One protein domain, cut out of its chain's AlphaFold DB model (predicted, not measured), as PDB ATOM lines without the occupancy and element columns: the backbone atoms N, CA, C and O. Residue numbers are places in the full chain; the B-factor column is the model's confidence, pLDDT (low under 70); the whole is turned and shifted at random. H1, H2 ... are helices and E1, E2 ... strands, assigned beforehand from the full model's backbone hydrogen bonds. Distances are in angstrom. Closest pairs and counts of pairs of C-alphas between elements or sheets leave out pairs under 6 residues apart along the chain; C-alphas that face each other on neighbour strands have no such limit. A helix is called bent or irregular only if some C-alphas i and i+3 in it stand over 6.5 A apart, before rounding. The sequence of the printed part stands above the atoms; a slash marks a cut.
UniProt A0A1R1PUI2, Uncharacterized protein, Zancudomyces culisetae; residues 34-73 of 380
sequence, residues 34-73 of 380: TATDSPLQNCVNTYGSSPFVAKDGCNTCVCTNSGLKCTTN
ATOM      1  N   THR A  34     210.686 198.286 255.428       52.81
ATOM      2  CA  THR A  34     210.427 197.765 254.082       52.81
ATOM      3  C   THR A  34     208.991 198.029 253.655       52.81
ATOM      4  O   THR A  34     208.155 197.133 253.670       52.81
ATOM      5  N   ALA A  35     208.722 199.269 253.262       47.84
ATOM      6  CA  ALA A  35     207.843 199.589 252.144       47.84
ATOM      7  C   ALA A  35     208.080 201.059 251.802       47.84
ATOM      8  O   ALA A  35     207.673 201.964 252.525       47.84
ATOM      9  N   THR A  36     208.806 201.311 250.718       57.50
ATOM     10  CA  THR A  36     208.753 202.603 250.038       57.50
ATOM     11  C   THR A  36     207.351 202.733 249.460       57.50
ATOM     12  O   THR A  36     207.128 202.381 248.301       57.50
ATOM     13  N   ASP A  37     206.387 203.150 250.280       70.12
ATOM     14  CA  ASP A  37     205.052 203.448 249.787       70.12
ATOM     15  C   ASP A  37     205.194 204.504 248.696       70.12
ATOM     16  O   ASP A  37     205.763 205.581 248.906       70.12
ATOM     17  N   SER A  38     204.740 204.142 247.495       90.38
ATOM     18  CA  SER A  38     204.762 205.036 246.345       90.38
ATOM     19  C   SER A  38     204.116 206.370 246.747       90.38
ATOM     20  O   SER A  38     203.093 206.354 247.444       90.38
ATOM     21  N   PRO A  39     204.653 207.526 246.312       93.31
ATOM     22  CA  PRO A  39     204.048 208.834 246.562       93.31
ATOM     23  C   PRO A  39     202.545 208.879 246.252       93.31
ATOM     24  O   PRO A  39     201.794 209.564 246.947       93.31
ATOM     25  N   LEU A  40     202.094 208.096 245.265       91.88
ATOM     26  CA  LEU A  40     200.677 207.906 244.965       91.88
ATOM     27  C   LEU A  40     199.919 207.209 246.097       91.88
ATOM     28  O   LEU A  40     198.871 207.695 246.505       91.88
ATOM     29  N   GLN A  41     200.431 206.092 246.618       93.56
ATOM     30  CA  GLN A  41     199.740 205.309 247.644       93.56
ATOM     31  C   GLN A  41     199.590 206.114 248.939       93.56
ATOM     32  O   GLN A  41     198.510 206.133 249.524       93.56
ATOM     33  N   ASN A  42     200.625 206.863 249.328       95.06
ATOM     34  CA  ASN A  42     200.548 207.776 250.470       95.06
ATOM     35  C   ASN A  42     199.529 208.900 250.249       95.06
ATOM     36  O   ASN A  42     198.763 209.229 251.156       95.06
ATOM     37  N   CYS A  43     199.483 209.463 249.040       95.81
ATOM     38  CA  CYS A  43     198.499 210.479 248.684       95.81
ATOM     39  C   CYS A  43     197.069 209.923 248.750       95.81
ATOM     40  O   CYS A  43     196.225 210.499 249.432       95.81
ATOM     41  N   VAL A  44     196.814 208.771 248.122       93.31
ATOM     42  CA  VAL A  44     195.492 208.128 248.081       93.31
ATOM     43  C   VAL A  44     195.030 207.711 249.476       93.31
ATOM     44  O   VAL A  44     193.873 207.935 249.818       93.31
ATOM     45  N   ASN A  45     195.924 207.177 250.313       92.62
ATOM     46  CA  ASN A  45     195.599 206.825 251.698       92.62
ATOM     47  C   ASN A  45     195.205 208.055 252.536       92.62
ATOM     48  O   ASN A  45     194.426 207.930 253.476       92.62
ATOM     49  N   THR A  46     195.744 209.233 252.206       94.38
ATOM     50  CA  THR A  46     195.503 210.474 252.957       94.38
ATOM     51  C   THR A  46     194.282 211.241 252.447       94.38
ATOM     52  O   THR A  46     193.513 211.764 253.250       94.38
ATOM     53  N   TYR A  47     194.105 211.332 251.126       93.56
ATOM     54  CA  TYR A  47     193.139 212.237 250.493       93.56
ATOM     55  C   TYR A  47     192.072 211.538 249.639       93.56
ATOM     56  O   TYR A  47     191.117 212.181 249.209       93.56
ATOM     57  N   GLY A  48     192.204 210.233 249.402       91.00
ATOM     58  CA  GLY A  48     191.371 209.487 248.462       91.00
ATOM     59  C   GLY A  48     191.910 209.511 247.028       91.00
ATOM     60  O   GLY A  48     192.856 210.223 246.693       91.00
ATOM     61  N   SER A  49     191.322 208.674 246.175       87.38
ATOM     62  CA  SER A  49     191.717 208.525 244.766       87.38
ATOM     63  C   SER A  49     191.068 209.548 243.831       87.38
ATOM     64  O   SER A  49     191.541 209.734 242.713       87.38
ATOM     65  N   SER A  50     189.985 210.193 244.262       81.25
ATOM     66  CA  SER A  50     189.233 211.151 243.448       81.25
ATOM     67  C   SER A  50     189.803 212.570 243.567       81.25
ATOM     68  O   SER A  50     190.327 212.917 244.627       81.25
ATOM     69  N   PRO A  51     189.667 213.419 242.529       88.75
ATOM     70  CA  PRO A  51     189.964 214.842 242.648       88.75
ATOM     71  C   PRO A  51     189.176 215.487 243.792       88.75
ATOM     72  O   PRO A  51     188.003 215.171 244.003       88.75
ATOM     73  N   PHE A  52     189.806 216.406 244.518       90.94
ATOM     74  CA  PHE A  52     189.202 217.070 245.673       90.94
ATOM     75  C   PHE A  52     189.590 218.546 245.740       90.94
ATOM     76  O   PHE A  52     190.628 218.958 245.228       90.94
ATOM     77  N   VAL A  53     188.758 219.357 246.391       86.00
ATOM     78  CA  VAL A  53     189.044 220.782 246.594       86.00
ATOM     79  C   VAL A  53     190.040 220.931 247.745       86.00
ATOM     80  O   VAL A  53     189.835 220.391 248.834       86.00
ATOM     81  N   ALA A  54     191.133 221.650 247.502       91.06
ATOM     82  CA  ALA A  54     192.144 221.966 248.494       91.06
ATOM     83  C   ALA A  54     191.550 222.800 249.639       91.06
ATOM     84  O   ALA A  54     190.483 223.402 249.531       91.06
ATOM     85  N   LYS A  55     192.281 222.890 250.753       84.94
ATOM     86  CA  LYS A  55     191.843 223.655 251.932       84.94
ATOM     87  C   LYS A  55     191.608 225.146 251.640       84.94
ATOM     88  O   LYS A  55     190.868 225.794 252.373       84.94
ATOM     89  N   ASP A  56     192.230 225.680 250.591       82.06
ATOM     90  CA  ASP A  56     192.024 227.055 250.125       82.06
ATOM     91  C   ASP A  56     190.670 227.282 249.422       82.06
ATOM     92  O   ASP A  56     190.304 228.425 249.161       82.06
ATOM     93  N   GLY A  57     189.906 226.222 249.137       81.19
ATOM     94  CA  GLY A  57     188.573 226.306 248.541       81.19
ATOM     95  C   GLY A  57     188.545 226.676 247.056       81.19
ATOM     96  O   GLY A  57     187.454 226.792 246.499       81.19
ATOM     97  N   CYS A  58     189.698 226.865 246.407       88.38
ATOM     98  CA  CYS A  58     189.770 227.294 245.007       88.38
ATOM     99  C   CYS A  58     190.625 226.366 244.142       88.38
ATOM    100  O   CYS A  58     190.349 226.207 242.949       88.38
ATOM    101  N   ASN A  59     191.645 225.738 244.721       90.44
ATOM    102  CA  ASN A  59     192.478 224.803 243.993       90.44
ATOM    103  C   ASN A  59     191.888 223.400 244.052       90.44
ATOM    104  O   ASN A  59     191.377 222.967 245.081       90.44
ATOM    105  N   THR A  60     191.959 222.677 242.941       90.88
ATOM    106  CA  THR A  60     191.594 221.258 242.890       90.88
ATOM    107  C   THR A  60     192.869 220.437 242.885       90.88
ATOM    108  O   THR A  60     193.799 220.737 242.136       90.88
ATOM    109  N   CYS A  61     192.921 219.420 243.735       96.50
ATOM    110  CA  CYS A  61     194.042 218.513 243.863       96.50
ATOM    111  C   CYS A  61     193.684 217.109 243.384       96.50
ATOM    112  O   CYS A  61     192.559 216.645 243.554       96.50
ATOM    113  N   VAL A  62     194.672 216.422 242.821       96.00
ATOM    114  CA  VAL A  62     194.601 215.027 242.392       96.00
ATOM    115  C   VAL A  62     195.871 214.296 242.824       96.00
ATOM    116  O   VAL A  62     196.974 214.856 242.820       96.00
ATOM    117  N   CYS A  63     195.722 213.038 243.224       96.31
ATOM    118  CA  CYS A  63     196.853 212.173 243.525       96.31
ATOM    119  C   CYS A  63     197.438 211.597 242.231       96.31
ATOM    120  O   CYS A  63     196.730 210.994 241.432       96.31
ATOM    121  N   THR A  64     198.742 211.775 242.030       93.38
ATOM    122  CA  THR A  64     199.486 211.277 240.862       93.38
ATOM    123  C   THR A  64     200.602 210.328 241.293       93.38
ATOM    124  O   THR A  64     200.954 210.268 242.471       93.38
ATOM    125  N   ASN A  65     201.226 209.635 240.334       93.25
ATOM    126  CA  ASN A  65     202.418 208.806 240.577       93.25
ATOM    127  C   ASN A  65     203.564 209.571 241.261       93.25
ATOM    128  O   ASN A  65     204.368 208.978 241.976       93.25
ATOM    129  N   SER A  66     203.618 210.894 241.091       93.44
ATOM    130  CA  SER A  66     204.606 211.772 241.726       93.44
ATOM    131  C   SER A  66     204.120 212.405 243.039       93.44
ATOM    132  O   SER A  66     204.801 213.278 243.572       93.44
ATOM    133  N   GLY A  67     202.958 211.999 243.560       92.38
ATOM    134  CA  GLY A  67     202.329 212.562 244.758       92.38
ATOM    135  C   GLY A  67     201.192 213.537 244.441       92.38
ATOM    136  O   GLY A  67     200.582 213.480 243.372       92.38
ATOM    137  N   LEU A  68     200.883 214.425 245.387       95.75
ATOM    138  CA  LEU A  68     199.773 215.369 245.270       95.75
ATOM    139  C   LEU A  68     200.085 216.473 244.247       95.75
ATOM    140  O   LEU A  68     201.097 217.169 244.360       95.75
ATOM    141  N   LYS A  69     199.200 216.659 243.266       96.19
ATOM    142  CA  LYS A  69     199.246 217.773 242.312       96.19
ATOM    143  C   LYS A  69     197.985 218.598 242.463       96.19
ATOM    144  O   LYS A  69     196.892 218.064 242.344       96.19
ATOM    145  N   CYS A  70     198.147 219.888 242.704       96.06
ATOM    146  CA  CYS A  70     197.041 220.828 242.776       96.06
ATOM    147  C   CYS A  70     197.154 221.835 241.640       96.06
ATOM    148  O   CYS A  70     198.263 222.170 241.213       96.06
ATOM    149  N   THR A  71     196.015 222.337 241.170       92.25
ATOM    150  CA  THR A  71     196.000 223.559 240.366       92.25
ATOM    151  C   THR A  71     196.676 224.683 241.149       92.25
ATOM    152  O   THR A  71     196.622 224.718 242.377       92.25
ATOM    153  N   THR A  72     197.327 225.600 240.443       91.69
ATOM    154  CA  THR A  72     197.951 226.792 241.033       91.69
ATOM    155  C   THR A  72     197.188 228.024 240.582       91.69
ATOM    156  O   THR A  72     197.742 228.917 239.938       91.69
ATOM    157  N   ASN A  73     195.890 228.043 240.857       81.31
ATOM    158  CA  ASN A  73     195.108 229.238 240.630       81.31
ATOM    159  C   ASN A  73     195.466 230.226 241.735       81.31
ATOM    160  O   ASN A  73     195.512 229.865 242.915       81.31
TER     161      ASN A  73
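AT A GLANCE: This is residues 34 to 73 of the 380 residues of an uncharacterized protein of Zancudomyces culisetae (UniProt A0A1R1PUI2). This is a small two-strand hairpin, E1 and E2, with the one short helix H1 packed by its turn end and a long loop, residues 48 to 59, that leads from the helix back to the start of E1. The first residues, 34 to 38, run from one end of the long axis into H1, and the last residue, Asn 73, lies at the other end. The printed part has 40 residues, with one named helix and two named strands in the order H1, E1, E2; the sheet's order is E1 - E2, antiparallel, and the class is mixed, helices and strands, with under half of the residues in named elements. It is only just compact, close to loose, with a radius of gyration of the C-alphas of 10.7 A, and its outline is a rod of 37 by 15 by 13 A, whose length includes the tail at residues 34 to 38.

IN THESE COORDINATES: Start at C-alpha 34, at (210.427, 197.765, 254.082), and go on to C-alpha 39 at (204.048, 208.834, 246.562), where helix H1 begins. H1 holds residues 39 to 47 and measures 12.1 A from first to last C-alpha. Next look for C-alpha 60 at (191.594, 221.258, 242.890): here strand E1 begins, residues 60 to 64, 12.9 A long. Strand E2 holds residues 67 to 70, is 10.0 A long and ends at C-alpha 70, at (197.041, 220.828, 242.776).

HOW THE PARTS SIT: Begin with the sheet: E1 and E2 are a hairpin, antiparallel neighbours with 157 degrees between their directions. Look at N 62 and O 69, 2.8 A apart, and at N 67 and O 64, 2.9 A apart; both pairs are within hydrogen-bond range. The C-alphas of residues 63 and 68 face each other at 4.7 A. Residues 52 to 53, outside the named strands, pair antiparallel with residues 60 to 61 of E1. Now turn to H1: its closest C-alphas to E1 are those of Leu 40 and Thr 64, 5.4 A apart. Its closest to E2 are those of Pro 39 and Gly 67, 4.5 A apart. H1 is not bent, and in it every O i to N i+4 pair is within hydrogen-bond range.

THE WHOLE: The two C-alphas farthest apart are those of the first and last printed residues, Thr 34 and Asn 73, at 37.5 A. The printed part has no cut. The link from H1 to E1, 12 residues, is long, and the link from E1 to E2, 2 residues, is tight. The mean pLDDT of the printed part is 87.8; look at residues 34 to 36 for the low confidence, where the model's values are under 70.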